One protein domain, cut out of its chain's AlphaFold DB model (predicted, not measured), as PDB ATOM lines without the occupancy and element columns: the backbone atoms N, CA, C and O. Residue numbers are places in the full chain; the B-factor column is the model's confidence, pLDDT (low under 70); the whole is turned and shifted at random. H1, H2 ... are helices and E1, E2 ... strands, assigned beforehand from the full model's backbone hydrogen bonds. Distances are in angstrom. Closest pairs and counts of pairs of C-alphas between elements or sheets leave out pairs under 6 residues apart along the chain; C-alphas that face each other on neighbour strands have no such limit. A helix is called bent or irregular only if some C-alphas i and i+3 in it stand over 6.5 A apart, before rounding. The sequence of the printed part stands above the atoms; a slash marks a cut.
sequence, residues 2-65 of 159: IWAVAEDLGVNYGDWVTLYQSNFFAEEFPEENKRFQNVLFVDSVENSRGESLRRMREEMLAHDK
ATOM      1  N   ILE A   2     156.209 152.292 127.214       66.94
ATOM      2  CA  ILE A   2     156.957 151.976 128.456       66.94
ATOM      3  C   ILE A   2     157.978 150.840 128.263       66.94
ATOM      4  O   ILE A   2     159.119 150.956 128.694       66.94
ATOM      5  N   TRP A   3     157.599 149.781 127.544       68.56
ATOM      6  CA  TRP A   3     158.499 148.660 127.250       68.56
ATOM      7  C   TRP A   3     159.768 149.080 126.489       68.56
ATOM      8  O   TRP A   3     160.851 148.647 126.853       68.56
ATOM      9  N   ALA A   4     159.647 149.959 125.487       71.69
ATOM     10  CA  ALA A   4     160.794 150.422 124.699       71.69
ATOM     11  C   ALA A   4     161.812 151.178 125.569       71.69
ATOM     12  O   ALA A   4     163.011 150.972 125.444       71.69
ATOM     13  N   VAL A   5     161.327 151.990 126.515       74.06
ATOM     14  CA  VAL A   5     162.192 152.686 127.478       74.06
ATOM     15  C   VAL A   5     162.878 151.694 128.419       74.06
ATOM     16  O   VAL A   5     164.054 151.853 128.729       74.06
ATOM     17  N   ALA A   6     162.171 150.661 128.878       72.69
ATOM     18  CA  ALA A   6     162.769 149.651 129.745       72.69
ATOM     19  C   ALA A   6     163.816 148.787 129.016       72.69
ATOM     20  O   ALA A   6     164.849 148.470 129.604       72.69
ATOM     21  N   GLU A   7     163.579 148.463 127.739       75.25
ATOM     22  CA  GLU A   7     164.542 147.780 126.868       75.25
ATOM     23  C   GLU A   7     165.814 148.619 126.677       75.25
ATOM     24  O   GLU A   7     166.912 148.110 126.901       75.25
ATOM     25  N   ASP A   8     165.673 149.915 126.376       77.69
ATOM     26  CA  ASP A   8     166.803 150.848 126.246       77.69
ATOM     27  C   ASP A   8     167.637 150.949 127.537       77.69
ATOM     28  O   ASP A   8     168.856 151.126 127.491       77.69
ATOM     29  N   LEU A   9     166.995 150.809 128.702       77.06
ATOM     30  CA  LEU A   9     167.654 150.816 130.012       77.06
ATOM     31  C   LEU A   9     168.234 149.448 130.417       77.06
ATOM     32  O   LEU A   9     168.814 149.331 131.497       77.06
ATOM     33  N   GLY A  10     168.085 148.411 129.585       74.00
ATOM     34  CA  GLY A  10     168.532 147.049 129.890       74.00
ATOM     35  C   GLY A  10     167.776 146.396 131.054       74.00
ATOM     36  O   GLY A  10     168.277 145.449 131.661       74.00
ATOM     37  N   VAL A  11     166.585 146.900 131.388       75.31
ATOM     38  CA  VAL A  11     165.742 146.371 132.462       75.31
ATOM     39  C   VAL A  11     164.799 145.332 131.873       75.31
ATOM     40  O   VAL A  11     163.994 145.642 130.992       75.31
ATOM     41  N   ASN A  12     164.839 144.098 132.388       73.00
ATOM     42  CA  ASN A  12     163.862 143.076 132.007       73.00
ATOM     43  C   ASN A  12     162.492 143.372 132.636       73.00
ATOM     44  O   ASN A  12     162.104 142.783 133.640       73.00
ATOM     45  N   TYR A  13     161.767 144.314 132.040       72.06
ATOM     46  CA  TYR A  13     160.499 144.853 132.535       72.06
ATOM     47  C   TYR A  13     159.434 143.784 132.819       72.06
ATOM     48  O   TYR A  13     158.627 143.941 133.731       72.06
ATOM     49  N   GLY A  14     159.448 142.685 132.058       71.06
ATOM     50  CA  GLY A  14     158.475 141.601 132.188       71.06
ATOM     51  C   GLY A  14     158.562 140.827 133.506       71.06
ATOM     52  O   GLY A  14     157.573 140.210 133.885       71.06
ATOM     53  N   ASP A  15     159.697 140.884 134.210       74.56
ATOM     54  CA  ASP A  15     159.865 140.242 135.523       74.56
ATOM     55  C   ASP A  15     159.351 141.117 136.684       74.56
ATOM     56  O   ASP A  15     159.165 140.624 137.792       74.56
ATOM     57  N   TRP A  16     159.110 142.410 136.442       77.25
ATOM     58  CA  TRP A  16     158.749 143.392 137.475       77.25
ATOM     59  C   TRP A  16     157.279 143.800 137.458       77.25
ATOM     60  O   TRP A  16     156.817 144.460 138.387       77.25
ATOM     61  N   VAL A  17     156.553 143.450 136.396       78.88
ATOM     62  CA  VAL A  17     155.183 143.909 136.170       78.88
ATOM     63  C   VAL A  17     154.260 142.729 135.951       78.88
ATOM     64  O   VAL A  17     154.512 141.877 135.103       78.88
ATOM     65  N   THR A  18     153.151 142.738 136.682       85.25
ATOM     66  CA  THR A  18     152.024 141.833 136.472       85.25
ATOM     67  C   THR A  18     150.951 142.570 135.683       85.25
ATOM     68  O   THR A  18     150.484 143.629 136.102       85.25
ATOM     69  N   LEU A  19     150.561 142.027 134.532       87.19
ATOM     70  CA  LEU A  19     149.453 142.553 133.740       87.19
ATOM     71  C   LEU A  19     148.162 141.831 134.103       87.19
ATOM     72  O   LEU A  19     148.150 140.610 134.204       87.19
ATOM     73  N   TYR A  20     147.066 142.576 134.210       90.75
ATOM     74  CA  TYR A  20     145.722 142.019 134.350       90.75
ATOM     75  C   TYR A  20     144.926 142.336 133.099       90.75
ATOM     76  O   TYR A  20     144.900 143.483 132.651       90.75
ATOM     77  N   GLN A  21     144.283 141.320 132.530       91.06
ATOM     78  CA  GLN A  21     143.482 141.466 131.324       91.06
ATOM     79  C   GLN A  21     142.146 140.755 131.476       91.06
ATOM     80  O   GLN A  21     142.097 139.572 131.798       91.06
ATOM     81  N   SER A  22     141.046 141.455 131.211       93.81
ATOM     82  CA  SER A  22     139.737 140.814 131.166       93.81
ATOM     83  C   SER A  22     139.546 140.090 129.839       93.81
ATOM     84  O   SER A  22     139.689 140.702 128.779       93.81
ATOM     85  N   ASN A  23     139.118 138.827 129.895       91.88
ATOM     86  CA  ASN A  23     138.757 138.013 128.730       91.88
ATOM     87  C   ASN A  23     137.642 138.642 127.873       91.88
ATOM     88  O   ASN A  23     137.461 138.248 126.725       91.88
ATOM     89  N   PHE A  24     136.924 139.645 128.395       92.50
ATOM     90  CA  PHE A  24     135.974 140.442 127.617       92.50
ATOM     91  C   PHE A  24     136.642 141.165 126.433       92.50
ATOM     92  O   PHE A  24     136.017 141.322 125.393       92.50
ATOM     93  N   PHE A  25     137.908 141.575 126.571       90.25
ATOM     94  CA  PHE A  25     138.646 142.336 125.554       90.25
ATOM     95  C   PHE A  25     139.653 141.476 124.776       90.25
ATOM     96  O   PHE A  25     140.598 142.014 124.205       90.25
ATOM     97  N   ALA A  26     139.490 140.148 124.765       87.38
ATOM     98  CA  ALA A  26     140.492 139.233 124.212       87.38
ATOM     99  C   ALA A  26     140.844 139.503 122.739       87.38
ATOM    100  O   ALA A  26     141.988 139.311 122.333       87.38
ATOM    101  N   GLU A  27     139.885 139.996 121.951       85.25
ATOM    102  CA  GLU A  27     140.088 140.362 120.543       85.25
ATOM    103  C   GLU A  27     140.863 141.680 120.358       85.25
ATOM    104  O   GLU A  27     141.366 141.957 119.271       85.25
ATOM    105  N   GLU A  28     140.979 142.488 121.413       84.50
ATOM    106  CA  GLU A  28     141.618 143.809 121.406       84.50
ATOM    107  C   GLU A  28     143.005 143.797 122.071       84.50
ATOM    108  O   GLU A  28     143.645 144.845 122.191       84.50
ATOM    109  N   PHE A  29     143.486 142.639 122.533       84.00
ATOM    110  CA  PHE A  29     144.780 142.545 123.205       84.00
ATOM    111  C   PHE A  29     145.934 142.877 122.245       84.00
ATOM    112  O   PHE A  29     146.088 142.209 121.220       84.00
ATOM    113  N   PRO A  30     146.788 143.865 122.576       81.31
ATOM    114  CA  PRO A  30     147.977 144.154 121.785       81.31
ATOM    115  C   PRO A  30     148.920 142.949 121.717       81.31
ATOM    116  O   PRO A  30     149.142 142.254 122.712       81.31
ATOM    117  N   GLU A  31     149.537 142.730 120.557       76.06
ATOM    118  CA  GLU A  31     150.511 141.651 120.341       76.06
ATOM    119  C   GLU A  31     151.714 141.752 121.296       76.06
ATOM    120  O   GLU A  31     152.304 140.743 121.689       76.06
ATOM    121  N   GLU A  32     152.049 142.967 121.732       72.62
ATOM    122  CA  GLU A  32     153.100 143.246 122.706       72.62
ATOM    123  C   GLU A  32     152.850 142.585 124.067       72.62
ATOM    124  O   GLU A  32     153.816 142.306 124.779       72.62
ATOM    125  N   ASN A  33     151.600 142.257 124.415       75.06
ATOM    126  CA  ASN A  33     151.276 141.572 125.668       75.06
ATOM    127  C   ASN A  33     151.942 140.196 125.769       75.06
ATOM    128  O   ASN A  33     152.301 139.771 126.863       75.06
ATOM    129  N   LYS A  34     152.210 139.535 124.632       73.12
ATOM    130  CA  LYS A  34     152.938 138.252 124.576       73.12
ATOM    131  C   LYS A  34     154.377 138.355 125.093       73.12
ATOM    132  O   LYS A  34     155.003 137.335 125.365       73.12
ATOM    133  N   ARG A  35     154.925 139.572 125.204       71.44
ATOM    134  CA  ARG A  35     156.274 139.827 125.735       71.44
ATOM    135  C   ARG A  35     156.305 139.899 127.260       71.44
ATOM    136  O   ARG A  35     157.386 139.866 127.840       71.44
ATOM    137  N   PHE A  36     155.145 139.992 127.904       72.69
ATOM    138  CA  PHE A  36     155.030 139.960 129.352       72.69
ATOM    139  C   PHE A  36     154.897 138.515 129.811       72.69
ATOM    140  O   PHE A  36     154.042 137.775 129.335       72.69
ATOM    141  N   GLN A  37     155.761 138.109 130.738       68.69
ATOM    142  CA  GLN A  37     155.750 136.741 131.260       68.69
ATOM    143  C   GLN A  37     154.658 136.531 132.321       68.69
ATOM    144  O   GLN A  37     154.288 135.393 132.588       68.69
ATOM    145  N   ASN A  38     154.120 137.622 132.879       75.56
ATOM    146  CA  ASN A  38     153.212 137.614 134.024       75.56
ATOM    147  C   ASN A  38     151.874 138.280 133.661       75.56
ATOM    148  O   ASN A  38     151.578 139.386 134.114       75.56
ATOM    149  N   VAL A  39     151.078 137.631 132.805       85.50
ATOM    150  CA  VAL A  39     149.721 138.094 132.458       85.50
ATOM    151  C   VAL A  39     148.677 137.236 133.165       85.50
ATOM    152  O   VAL A  39     148.641 136.019 132.996       85.50
ATOM    153  N   LEU A  40     147.813 137.882 133.941       88.25
ATOM    154  CA  LEU A  40     146.674 137.293 134.628       88.25
ATOM    155  C   LEU A  40     145.396 137.612 133.860       88.25
ATOM    156  O   LEU A  40     144.982 138.768 133.749       88.25
ATOM    157  N   PHE A  41     144.766 136.565 133.335       90.81
ATOM    158  CA  PHE A  41     143.483 136.682 132.658       90.81
ATOM    159  C   PHE A  41     142.344 136.567 133.668       90.81
ATOM    160  O   PHE A  41     142.285 135.612 134.440       90.81
ATOM    161  N   VAL A  42     141.442 137.545 133.650       93.19
ATOM    162  CA  VAL A  42     140.253 137.599 134.502       93.19
ATOM    163  C   VAL A  42     139.028 137.306 133.649       93.19
ATOM    164  O   VAL A  42     138.843 137.903 132.585       93.19
ATOM    165  N   ASP A  43     138.181 136.391 134.113       92.88
ATOM    166  CA  ASP A  43     136.963 136.021 133.396       92.88
ATOM    167  C   ASP A  43     136.025 137.218 133.195       92.88
ATOM    168  O   ASP A  43     135.941 138.135 134.017       92.88
ATOM    169  N   SER A  44     135.324 137.216 132.059       91.94
ATOM    170  CA  SER A  44     134.312 138.228 131.764       91.94
ATOM    171  C   SER A  44     133.027 137.962 132.549       91.94
ATOM    172  O   SER A  44     132.693 136.821 132.869       91.94
ATOM    173  N   VAL A  45     132.287 139.029 132.847       92.75
ATOM    174  CA  VAL A  45     131.017 138.968 133.578       92.75
ATOM    175  C   VAL A  45     129.874 139.270 132.615       92.75
ATOM    176  O   VAL A  45     129.780 140.385 132.111       92.75
ATOM    177  N   GLU A  46     129.014 138.279 132.361       81.00
ATOM    178  CA  GLU A  46     127.698 138.412 131.696       81.00
ATOM    179  C   GLU A  46     127.673 139.257 130.397       81.00
ATOM    180  O   GLU A  46     126.683 139.921 130.101       81.00
ATOM    181  N   ASN A  47     128.755 139.260 129.604       76.25
ATOM    182  CA  ASN A  47     128.934 140.146 128.437       76.25
ATOM    183  C   ASN A  47     128.782 141.653 128.746       76.25
ATOM    184  O   ASN A  47     128.527 142.461 127.852       76.25
ATOM    185  N   SER A  48     128.960 142.056 130.002       93.25
ATOM    186  CA  SER A  48     128.978 143.451 130.416       93.25
ATOM    187  C   SER A  48     130.410 143.965 130.427       93.25
ATOM    188  O   SER A  48     131.241 143.542 131.238       93.25
ATOM    189  N   ARG A  49     130.687 144.934 129.551       92.31
ATOM    190  CA  ARG A  49     131.975 145.638 129.504       92.31
ATOM    191  C   ARG A  49     132.331 146.254 130.860       92.31
ATOM    192  O   ARG A  49     133.469 146.140 131.304       92.31
ATOM    193  N   GLY A  50     131.365 146.924 131.495       92.44
ATOM    194  CA  GLY A  50     131.568 147.629 132.763       92.44
ATOM    195  C   GLY A  50     131.882 146.673 133.912       92.44
ATOM    196  O   GLY A  50     132.879 146.861 134.604       92.44
ATOM    197  N   GLU A  51     131.095 145.604 134.050       94.38
ATOM    198  CA  GLU A  51     131.297 144.614 135.116       94.38
ATOM    199  C   GLU A  51     132.580 143.808 134.910       94.38
ATOM    200  O   GLU A  51     133.319 143.579 135.860       94.38
ATOM    201  N   SER A  52     132.909 143.446 133.667       94.75
ATOM    202  CA  SER A  52     134.160 142.744 133.354       94.75
ATOM    203  C   SER A  52     135.393 143.599 133.678       94.75
ATOM    204  O   SER A  52     136.365 143.100 134.246       94.75
ATOM    205  N   LEU A  53     135.345 144.902 133.371       93.81
ATOM    206  CA  LEU A  53     136.411 145.844 133.718       93.81
ATOM    207  C   LEU A  53     136.527 146.029 135.235       93.81
ATOM    208  O   LEU A  53     137.629 145.979 135.782       93.81
ATOM    209  N   ARG A  54     135.397 146.214 135.924       94.75
ATOM    210  CA  ARG A  54     135.351 146.331 137.384       94.75
ATOM    211  C   ARG A  54     135.927 145.085 138.059       94.75
ATOM    212  O   ARG A  54     136.804 145.212 138.906       94.75
ATOM    213  N   ARG A  55     135.499 143.896 137.633       95.44
ATOM    214  CA  ARG A  55     135.955 142.602 138.154       95.44
ATOM    215  C   ARG A  55     137.460 142.399 137.981       95.44
ATOM    216  O   ARG A  55     138.103 141.831 138.859       95.44
ATOM    217  N   MET A  56     138.022 142.867 136.866       95.69
ATOM    218  CA  MET A  56     139.467 142.852 136.618       95.69
ATOM    219  C   MET A  56     140.220 143.812 137.547       95.69
ATOM    220  O   MET A  56     141.253 143.437 138.098       95.69
ATOM    221  N   ARG A  57     139.702 145.031 137.752       95.75
ATOM    222  CA  ARG A  57     140.286 146.004 138.689       95.75
ATOM    223  C   ARG A  57     140.251 145.498 140.128       95.75
ATOM    224  O   ARG A  57     141.232 145.659 140.842       95.75
ATOM    225  N   GLU A  58     139.147 144.877 140.536       96.12
ATOM    226  CA  GLU A  58     139.001 144.290 141.870       96.12
ATOM    227  C   GLU A  58     140.061 143.211 142.123       96.12
ATOM    228  O   GLU A  58     140.726 143.268 143.151       96.12
ATOM    229  N   GLU A  59     140.302 142.299 141.174       95.25
ATOM    230  CA  GLU A  59     141.396 141.317 141.297       95.25
ATOM    231  C   GLU A  59     142.760 141.982 141.369       95.25
ATOM    232  O   GLU A  59     143.548 141.671 142.254       95.25
ATOM    233  N   MET A  60     143.034 142.923 140.464       94.62
ATOM    234  CA  MET A  60     144.326 143.603 140.408       94.62
ATOM    235  C   MET A  60     144.662 144.300 141.727       94.62
ATOM    236  O   MET A  60     145.776 144.180 142.230       94.62
ATOM    237  N   LEU A  61     143.698 145.028 142.285       95.75
ATOM    238  CA  LEU A  61     143.900 145.835 143.485       95.75
ATOM    239  C   LEU A  61     143.767 145.017 144.779       95.75
ATOM    240  O   LEU A  61     144.140 145.525 145.836       95.75
ATOM    241  N   ALA A  62     143.263 143.779 144.719       94.00
ATOM    242  CA  ALA A  62     143.139 142.878 145.868       94.00
ATOM    243  C   ALA A  62     144.160 141.727 145.887       94.00
ATOM    244  O   ALA A  62     144.278 141.077 146.925       94.00
ATOM    245  N   HIS A  63     144.877 141.465 144.785       90.69
ATOM    246  CA  HIS A  63     145.823 140.344 144.686       90.69
ATOM    247  C   HIS A  63     146.864 140.387 145.807       90.69
ATOM    248  O   HIS A  63     147.086 139.388 146.489       90.69
ATOM    249  N   ASP A  64     147.461 141.559 146.022       89.94
ATOM    250  CA  ASP A  64     148.519 141.767 147.002       89.94
ATOM    251  C   ASP A  64     148.117 142.768 148.084       89.94
ATOM    252  O   ASP A  64     147.142 143.516 147.976       89.94
ATOM    253  N   LYS A  65     148.906 142.792 149.161       92.12
ATOM    254  CA  LYS A  65     148.836 143.857 150.162       92.12
ATOM    255  C   LYS A  65     149.758 144.984 149.747       92.12
ATOM    256  O   LYS A  65     150.974 144.804 149.690       92.12
TER     257      LYS A  65
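This is residues 2 to 65 of the 159 residues of an uncharacterized protein of Marinobacter santoriniensis NKSG1 (UniProt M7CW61). Two short parallel strands, E1 and E2, lie side by side in the middle, with the long helix H4 packed on the pair by its residues 49 to 60; between the strands the chain makes a wide, loose loop through the short helices H2 and H3, and H1 lies at one far end, away from the other helices. The printed part has 64 residues, with four named helices and two named strands in the order H1 E1 H2 H3 E2 H4, and the class is mostly helix. The sheet has the order E1, E2. The whole is loose, with a radius of gyration of the C-alphas of 13.4 A, and flat, spanning 42 by 31 by 15 A.

Start at H1, residues 2 to 8, which touches no helix. A short link takes you to E1, residues 19 to 22, and a tight one to H2, residues 23 to 28. Tight links lead on to H3, residues 31 to 35, and to E2, residues 39 to 42. E1, H2, H3 and E2 form a strand-helix-strand unit, two parallel neighbour strands with helices between, and its crossover is right-handed. E1 and E2 run at 27 degrees; look for N 40 and O 19 at 2.8 A, and N 21 and O 40 at 2.9 A, both within hydrogen-bond range. H2 and H3 are apart. After a short link comes H4, residues 49 to 62: its closest C-alphas to E1 are those of Met 56 and Ser 22, 5.8 A, and to E2 those of Met 56 and Val 42, 5.7 A. H2 and H4 are close but not clearly touching, with the C-alphas of Phe 24 and Ser 52 closest at 6.4 A; they run opposite ways at a steep tilt of 69.9 degrees, only just short of about perpendicular. H1 is apart from H2, H3, E2 and H4. In H1 and H4 every O i to N i+4 pair is within hydrogen-bond range; in H2 0 of 2 are, with 2 of 3 O i to N i+3 pairs, and in H3 0 of 1, with 2 of 2.

Find C-alpha 2 at (156.957, 151.976, 128.456), where H1 begins and runs 10.2 A. E1 begins at C-alpha 19, (149.453, 142.553, 133.740), and is 10.2 A long; E2 is 9.7 A. H2 is irregular: C-alphas 24 and 27 are 8.2 A apart. H3 has five residues. H4 runs 20.0 A to C-alpha 62 at (143.139, 142.878, 145.868).

The two C-alphas farthest apart are those of Leu 9 and Glu 46, 41.9 A. The printed part has no cut and no long link. Its mean pLDDT is 84.3; residues 2 to 3 and residue 37 are under 70.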